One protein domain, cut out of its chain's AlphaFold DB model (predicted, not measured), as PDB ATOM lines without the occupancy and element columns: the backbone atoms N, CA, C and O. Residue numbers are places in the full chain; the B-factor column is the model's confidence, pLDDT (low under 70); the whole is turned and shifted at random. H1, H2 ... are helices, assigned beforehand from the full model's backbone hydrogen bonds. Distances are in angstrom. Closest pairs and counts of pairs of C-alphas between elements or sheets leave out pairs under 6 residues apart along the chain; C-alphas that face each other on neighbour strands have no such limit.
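AT A GLANCE: This is residues 135 to 185 of the 231 residues of an uncharacterized protein of Blattella germanica (UniProt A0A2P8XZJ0). Look for one long helix, H1, whose residues 135 to 143 stick out as a free arm, while its later part packs on two short helices, H2 and H3, in a compact body. The two short helices are set crosswise to each other and to H1, and each of the three touches the other two. The printed part has 51 residues with three named helices, in the order H1, H2, H3 along the chain, and no named strand; the class is all helix. The whole is compact, with a radius of gyration of the C-alphas of 11.0 A, and its outline is elongated, 37 by 20 by 16 A, with the free arm of H1 making the length.

IN THESE COORDINATES: Find C-alpha 135 at (137.964, 41.038, 186.284); from there H1, residues 135 to 157, runs 33.3 A to C-alpha 157 at (113.396, 61.638, 195.427). After a tight link of 5 residues you reach H2, residues 163 to 170, which is 10.3 A long. A tight link of 3 residues then leads to H3, residues 174 to 183, 14.3 A from its first C-alpha to its last, which you find at (120.865, 55.064, 180.066).

HOW THE PARTS SIT: Start on H1, the longest helix, and look at its residues 147 to 155, with which alone it touches H2. The closest C-alphas there are those of Asp 150 and Ala 170, 6.4 A apart. H1 and H2 stand at a steep tilt of 62 degrees and run opposite ways. With residues 148 to 152 alone H1 touches H3, and the closest C-alphas are those of Leu 148 and Ala 180, 6.1 A apart. The lines of H1 and H3 are about perpendicular, at 86 degrees. Go on to Ala 167 and Val 174, whose C-alphas, 5.2 A apart, are the closest of H2 and H3. These two helices touch and are about perpendicular, at 87 degrees. The helix packing is mostly crossed, with none of the three touching pairs at a shallow tilt. In the backbones of H1, H2 and H3 every O i to N i+4 pair is within hydrogen-bond range.

THE WHOLE: The C-alphas of Glu 135 and Asn 160, 37.4 A apart, are the two farthest apart in the domain. Without residues 135 to 143, which stand free, the body has 42 residues and spans 21 by 18 by 16 A, with a radius of gyration of 8.8 A. The printed part has no cut, and neither link is long. In this predicted model the mean pLDDT of the printed part is 86.3; look at residues 135 to 141 for the low confidence, under 70.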
ATOM      1  N   GLU A 135     138.526  40.904 184.932       51.97
ATOM      2  CA  GLU A 135     137.964  41.038 186.284       51.97
ATOM      3  C   GLU A 135     138.268  42.397 186.922       51.97
ATOM      4  O   GLU A 135     137.415  42.948 187.623       51.97
ATOM      5  N   GLU A 136     139.383  43.040 186.570       52.00
ATOM      6  CA  GLU A 136     139.628  44.441 186.945       52.00
ATOM      7  C   GLU A 136     138.563  45.388 186.355       52.00
ATOM      8  O   GLU A 136     138.199  46.401 186.959       52.00
ATOM      9  N   ASN A 137     137.970  45.025 185.212       52.38
ATOM     10  CA  ASN A 137     136.842  45.756 184.634       52.38
ATOM     11  C   ASN A 137     135.492  45.397 185.280       52.38
ATOM     12  O   ASN A 137     134.569  46.213 185.223       52.38
ATOM     13  N   LYS A 138     135.348  44.238 185.950       56.88
ATOM     14  CA  LYS A 138     134.161  43.954 186.785       56.88
ATOM     15  C   LYS A 138     134.097  44.901 187.982       56.88
ATOM     16  O   LYS A 138     133.015  45.397 188.279       56.88
ATOM     17  N   SER A 139     135.233  45.188 188.622       58.88
ATOM     18  CA  SER A 139     135.335  46.171 189.714       58.88
ATOM     19  C   SER A 139     134.878  47.564 189.259       58.88
ATOM     20  O   SER A 139     133.977  48.155 189.859       58.88
ATOM     21  N   LYS A 140     135.395  48.038 188.116       66.62
ATOM     22  CA  LYS A 140     134.978  49.316 187.516       66.62
ATOM     23  C   LYS A 140     133.488  49.325 187.162       66.62
ATOM     24  O   LYS A 140     132.799  50.292 187.465       66.62
ATOM     25  N   ASN A 141     132.957  48.237 186.601       67.06
ATOM     26  CA  ASN A 141     131.528  48.125 186.285       67.06
ATOM     27  C   ASN A 141     130.636  48.046 187.533       67.06
ATOM     28  O   ASN A 141     129.534  48.584 187.519       67.06
ATOM     29  N   SER A 142     131.098  47.405 188.607       76.50
ATOM     30  CA  SER A 142     130.421  47.373 189.909       76.50
ATOM     31  C   SER A 142     130.348  48.771 190.521       76.50
ATOM     32  O   SER A 142     129.275  49.210 190.934       76.50
ATOM     33  N   PHE A 143     131.459  49.514 190.488       75.75
ATOM     34  CA  PHE A 143     131.503  50.908 190.922       75.75
ATOM     35  C   PHE A 143     130.567  51.794 190.088       75.75
ATOM     36  O   PHE A 143     129.793  52.567 190.648       75.75
ATOM     37  N   ILE A 144     130.573  51.631 188.761       82.12
ATOM     38  CA  ILE A 144     129.668  52.355 187.858       82.12
ATOM     39  C   ILE A 144     128.204  52.024 188.171       82.12
ATOM     40  O   ILE A 144     127.396  52.941 188.249       82.12
ATOM     41  N   ARG A 145     127.852  50.751 188.399       83.88
ATOM     42  CA  ARG A 145     126.476  50.346 188.736       83.88
ATOM     43  C   ARG A 145     125.993  50.951 190.048       83.88
ATOM     44  O   ARG A 145     124.947  51.580 190.044       83.88
ATOM     45  N   LYS A 146     126.790  50.867 191.119       88.50
ATOM     46  CA  LYS A 146     126.439  51.494 192.406       88.50
ATOM     47  C   LYS A 146     126.194  52.997 192.254       88.50
ATOM     48  O   LYS A 146     125.202  53.513 192.745       88.50
ATOM     49  N   LYS A 147     127.057  53.689 191.500       91.38
ATOM     50  CA  LYS A 147     126.878  55.120 191.218       91.38
ATOM     51  C   LYS A 147     125.644  55.417 190.363       91.38
ATOM     52  O   LYS A 147     125.050  56.474 190.537       91.38
ATOM     53  N   LEU A 148     125.256  54.525 189.450       91.56
ATOM     54  CA  LEU A 148     124.010  54.663 188.691       91.56
ATOM     55  C   LEU A 148     122.781  54.521 189.596       91.56
ATOM     56  O   LEU A 148     121.858  55.321 189.455       91.56
ATOM     57  N   ASP A 149     122.800  53.573 190.532       91.12
ATOM     58  CA  ASP A 149     121.711  53.366 191.494       91.12
ATOM     59  C   ASP A 149     121.554  54.583 192.424       91.12
ATOM     60  O   ASP A 149     120.441  55.079 192.608       91.12
ATOM     61  N   ASP A 150     122.665  55.146 192.919       94.31
ATOM     62  CA  ASP A 150     122.660  56.381 193.723       94.31
ATOM     63  C   ASP A 150     122.041  57.561 192.946       94.31
ATOM     64  O   ASP A 150     121.237  58.329 193.480       94.31
ATOM     65  N   ILE A 151     122.393  57.713 191.662       93.00
ATOM     66  CA  ILE A 151     121.853  58.774 190.797       93.00
ATOM     67  C   ILE A 151     120.357  58.556 190.537       93.00
ATOM     68  O   ILE A 151     119.593  59.523 190.590       93.00
ATOM     69  N   ALA A 152     119.929  57.315 190.283       93.50
ATOM     70  CA  ALA A 152     118.522  56.972 190.081       93.50
ATOM     71  C   ALA A 152     117.687  57.304 191.326       93.50
ATOM     72  O   ALA A 152     116.693  58.026 191.226       93.50
ATOM     73  N   TYR A 153     118.154  56.890 192.507       94.69
ATOM     74  CA  TYR A 153     117.506  57.190 193.783       94.69
ATOM     75  C   TYR A 153     117.384  58.701 194.037       94.69
ATOM     76  O   TYR A 153     116.340  59.194 194.472       94.69
ATOM     77  N   LEU A 154     118.434  59.477 193.750       94.62
ATOM     78  CA  LEU A 154     118.397  60.932 193.928       94.62
ATOM     79  C   LEU A 154     117.444  61.633 192.946       94.62
ATOM     80  O   LEU A 154     116.844  62.648 193.312       94.62
ATOM     81  N   LEU A 155     117.302  61.111 191.725       91.25
ATOM     82  CA  LEU A 155     116.358  61.621 190.726       91.25
ATOM     83  C   LEU A 155     114.906  61.333 191.111       91.25
ATOM     84  O   LEU A 155     114.068  62.226 190.987       91.25
ATOM     85  N   GLU A 156     114.616  60.133 191.617       91.50
ATOM     86  CA  GLU A 156     113.273  59.760 192.084       91.50
ATOM     87  C   GLU A 156     112.823  60.623 193.268       91.50
ATOM     88  O   GLU A 156     111.707  61.139 193.278       91.50
ATOM     89  N   ASN A 157     113.716  60.858 194.231       94.31
ATOM     90  CA  ASN A 157     113.396  61.638 195.427       94.31
ATOM     91  C   ASN A 157     113.410  63.154 195.206       94.31
ATOM     92  O   ASN A 157     113.012  63.925 196.082       94.31
ATOM     93  N   SER A 158     113.961  63.639 194.095       91.50
ATOM     94  CA  SER A 158     114.145  65.073 193.870       91.50
ATOM     95  C   SER A 158     114.265  65.405 192.380       91.50
ATOM     96  O   SER A 158     115.321  65.872 191.937       91.50
ATOM     97  N   PRO A 159     113.182  65.244 191.604       88.75
ATOM     98  CA  PRO A 159     113.232  65.395 190.153       88.75
ATOM     99  C   PRO A 159     113.674  66.802 189.732       88.75
ATOM    100  O   PRO A 159     114.387  66.965 188.755       88.75
ATOM    101  N   ASN A 160     113.345  67.837 190.506       90.12
ATOM    102  CA  ASN A 160     113.640  69.225 190.136       90.12
ATOM    103  C   ASN A 160     115.080  69.679 190.456       90.12
ATOM    104  O   ASN A 160     115.395  70.865 190.329       90.12
ATOM    105  N   LYS A 161     115.969  68.784 190.909       91.38
ATOM    106  CA  LYS A 161     117.369  69.145 191.181       91.38
ATOM    107  C   LYS A 161     118.156  69.298 189.880       91.38
ATOM    108  O   LYS A 161     118.057  68.488 188.967       91.38
ATOM    109  N   SER A 162     119.023  70.310 189.833       94.56
ATOM    110  CA  SER A 162     119.967  70.459 188.727       94.56
ATOM    111  C   SER A 162     121.000  69.328 188.726       94.56
ATOM    112  O   SER A 162     121.431  68.856 189.784       94.56
ATOM    113  N   PHE A 163     121.470  68.936 187.539       94.12
ATOM    114  CA  PHE A 163     122.490  67.891 187.400       94.12
ATOM    115  C   PHE A 163     123.790  68.212 188.147       94.12
ATOM    116  O   PHE A 163     124.441  67.296 188.635       94.12
ATOM    117  N   SER A 164     124.140  69.491 188.322       95.88
ATOM    118  CA  SER A 164     125.303  69.886 189.130       95.88
ATOM    119  C   SER A 164     125.142  69.537 190.612       95.88
ATOM    120  O   SER A 164     126.098  69.079 191.234       95.88
ATOM    121  N   LYS A 165     123.943  69.719 191.187       95.94
ATOM    122  CA  LYS A 165     123.673  69.345 192.586       95.94
ATOM    123  C   LYS A 165     123.656  67.828 192.756       95.94
ATOM    124  O   LYS A 165     124.206  67.327 193.729       95.94
ATOM    125  N   LEU A 166     123.077  67.108 191.794       94.81
ATOM    126  CA  LEU A 166     123.076  65.642 191.783       94.81
ATOM    127  C   LEU A 166     124.495  65.074 191.673       94.81
ATOM    128  O   LEU A 166     124.847  64.169 192.420       94.81
ATOM    129  N   ALA A 167     125.327  65.654 190.806       95.00
ATOM    130  CA  ALA A 167     126.728  65.278 190.645       95.00
ATOM    131  C   ALA A 167     127.516  65.441 191.954       95.00
ATOM    132  O   ALA A 167     128.204  64.513 192.378       95.00
ATOM    133  N   HIS A 168     127.347  66.578 192.638       96.12
ATOM    134  CA  HIS A 168     127.972  66.819 193.938       96.12
ATOM    135  C   HIS A 168     127.467  65.844 195.016       96.12
ATOM    136  O   HIS A 168     128.266  65.326 195.789       96.12
ATOM    137  N   GLN A 169     126.159  65.554 195.062       95.50
ATOM    138  CA  GLN A 169     125.575  64.616 196.034       95.50
ATOM    139  C   GLN A 169     126.027  63.168 195.810       95.50
ATOM    140  O   GLN A 169     126.324  62.468 196.772       95.50
ATOM    141  N   ALA A 170     126.119  62.726 194.556       93.75
ATOM    142  CA  ALA A 170     126.568  61.378 194.212       93.75
ATOM    143  C   ALA A 170     128.105  61.241 194.166       93.75
ATOM    144  O   ALA A 170     128.620  60.128 194.019       93.75
ATOM    145  N   GLY A 171     128.860  62.341 194.281       94.94
ATOM    146  CA  GLY A 171     130.321  62.339 194.164       94.94
ATOM    147  C   GLY A 171     130.798  61.871 192.785       94.94
ATOM    148  O   GLY A 171     131.698  61.039 192.686       94.94
ATOM    149  N   VAL A 172     130.148  62.344 191.720       94.75
ATOM    150  CA  VAL A 172     130.458  62.007 190.320       94.75
ATOM    151  C   VAL A 172     130.520  63.274 189.466       94.75
ATOM    152  O   VAL A 172     130.124  64.350 189.901       94.75
ATOM    153  N   SER A 173     130.997  63.167 188.225       96.00
ATOM    154  CA  SER A 173     130.976  64.296 187.289       96.00
ATOM    155  C   SER A 173     129.572  64.543 186.719       96.00
ATOM    156  O   SER A 173     128.768  63.621 186.570       96.00
ATOM    157  N   VAL A 174     129.291  65.786 186.314       95.06
ATOM    158  CA  VAL A 174     128.019  66.159 185.661       95.06
ATOM    159  C   VAL A 174     127.787  65.365 184.367       95.06
ATOM    160  O   VAL A 174     126.662  64.958 184.087       95.06
ATOM    161  N   SER A 175     128.846  65.075 183.600       93.19
ATOM    162  CA  SER A 175     128.745  64.253 182.384       93.19
ATOM    163  C   SER A 175     128.317  62.814 182.692       93.19
ATOM    164  O   SER A 175     127.519  62.242 181.949       93.19
ATOM    165  N   SER A 176     128.784  62.237 183.805       92.19
ATOM    166  CA  SER A 176     128.339  60.910 184.243       92.19
ATOM    167  C   SER A 176     126.857  60.901 184.610       92.19
ATOM    168  O   SER A 176     126.162  59.961 184.238       92.19
ATOM    169  N   VAL A 177     126.351  61.958 185.260       93.75
ATOM    170  CA  VAL A 177     124.910  62.115 185.537       93.75
ATOM    171  C   VAL A 177     124.104  62.199 184.237       93.75
ATOM    172  O   VAL A 177     123.075  61.543 184.124       93.75
ATOM    173  N   TYR A 178     124.587  62.936 183.234       91.69
ATOM    174  CA  TYR A 178     123.926  63.033 181.926       91.69
ATOM    175  C   TYR A 178     123.858  61.681 181.194       91.69
ATOM    176  O   TYR A 178     122.813  61.289 180.685       91.69
ATOM    177  N   LYS A 179     124.956  60.918 181.181       90.00
ATOM    178  CA  LYS A 179     124.958  59.566 180.595       90.00
ATOM    179  C   LYS A 179     124.069  58.604 181.383       90.00
ATOM    180  O   LYS A 179     123.421  57.748 180.792       90.00
ATOM    181  N   ALA A 180     124.035  58.736 182.709       90.88
ATOM    182  CA  ALA A 180     123.176  57.932 183.571       90.88
ATOM    183  C   ALA A 180     121.693  58.161 183.258       90.88
ATOM    184  O   ALA A 180     120.950  57.197 183.111       90.88
ATOM    185  N   THR A 181     121.266  59.414 183.098       90.06
ATOM    186  CA  THR A 181     119.869  59.739 182.772       90.06
ATOM    187  C   THR A 181     119.468  59.253 181.379       90.06
ATOM    188  O   THR A 181     118.350  58.762 181.212       90.06
ATOM    189  N   GLU A 182     120.381  59.315 180.404       88.12
ATOM    190  CA  GLU A 182     120.192  58.739 179.066       88.12
ATOM    191  C   GLU A 182     120.026  57.207 179.125       88.12
ATOM    192  O   GLU A 182     119.083  56.656 178.553       88.12
ATOM    193  N   LEU A 183     120.891  56.522 179.885       85.94
ATOM    194  CA  LEU A 183     120.865  55.064 180.066       85.94
ATOM    195  C   LEU A 183     119.648  54.565 180.844       85.94
ATOM    196  O   LEU A 183     119.101  53.516 180.507       85.94
ATOM    197  N   LEU A 184     119.209  55.303 181.863       84.44
ATOM    198  CA  LEU A 184     118.013  54.977 182.641       84.44
ATOM    199  C   LEU A 184     116.728  55.145 181.819       84.44
ATOM    200  O   LEU A 184     115.639  54.858 182.308       84.44
ATOM    201  N   THR A 185     116.832  55.570 180.553       71.44
ATOM    202  CA  THR A 185     115.697  55.779 179.648       71.44
ATOM    203  C   THR A 185     114.601  56.617 180.299       71.44
ATOM    204  O   THR A 185     113.414  56.391 180.056       71.44
TER     205      THR A 185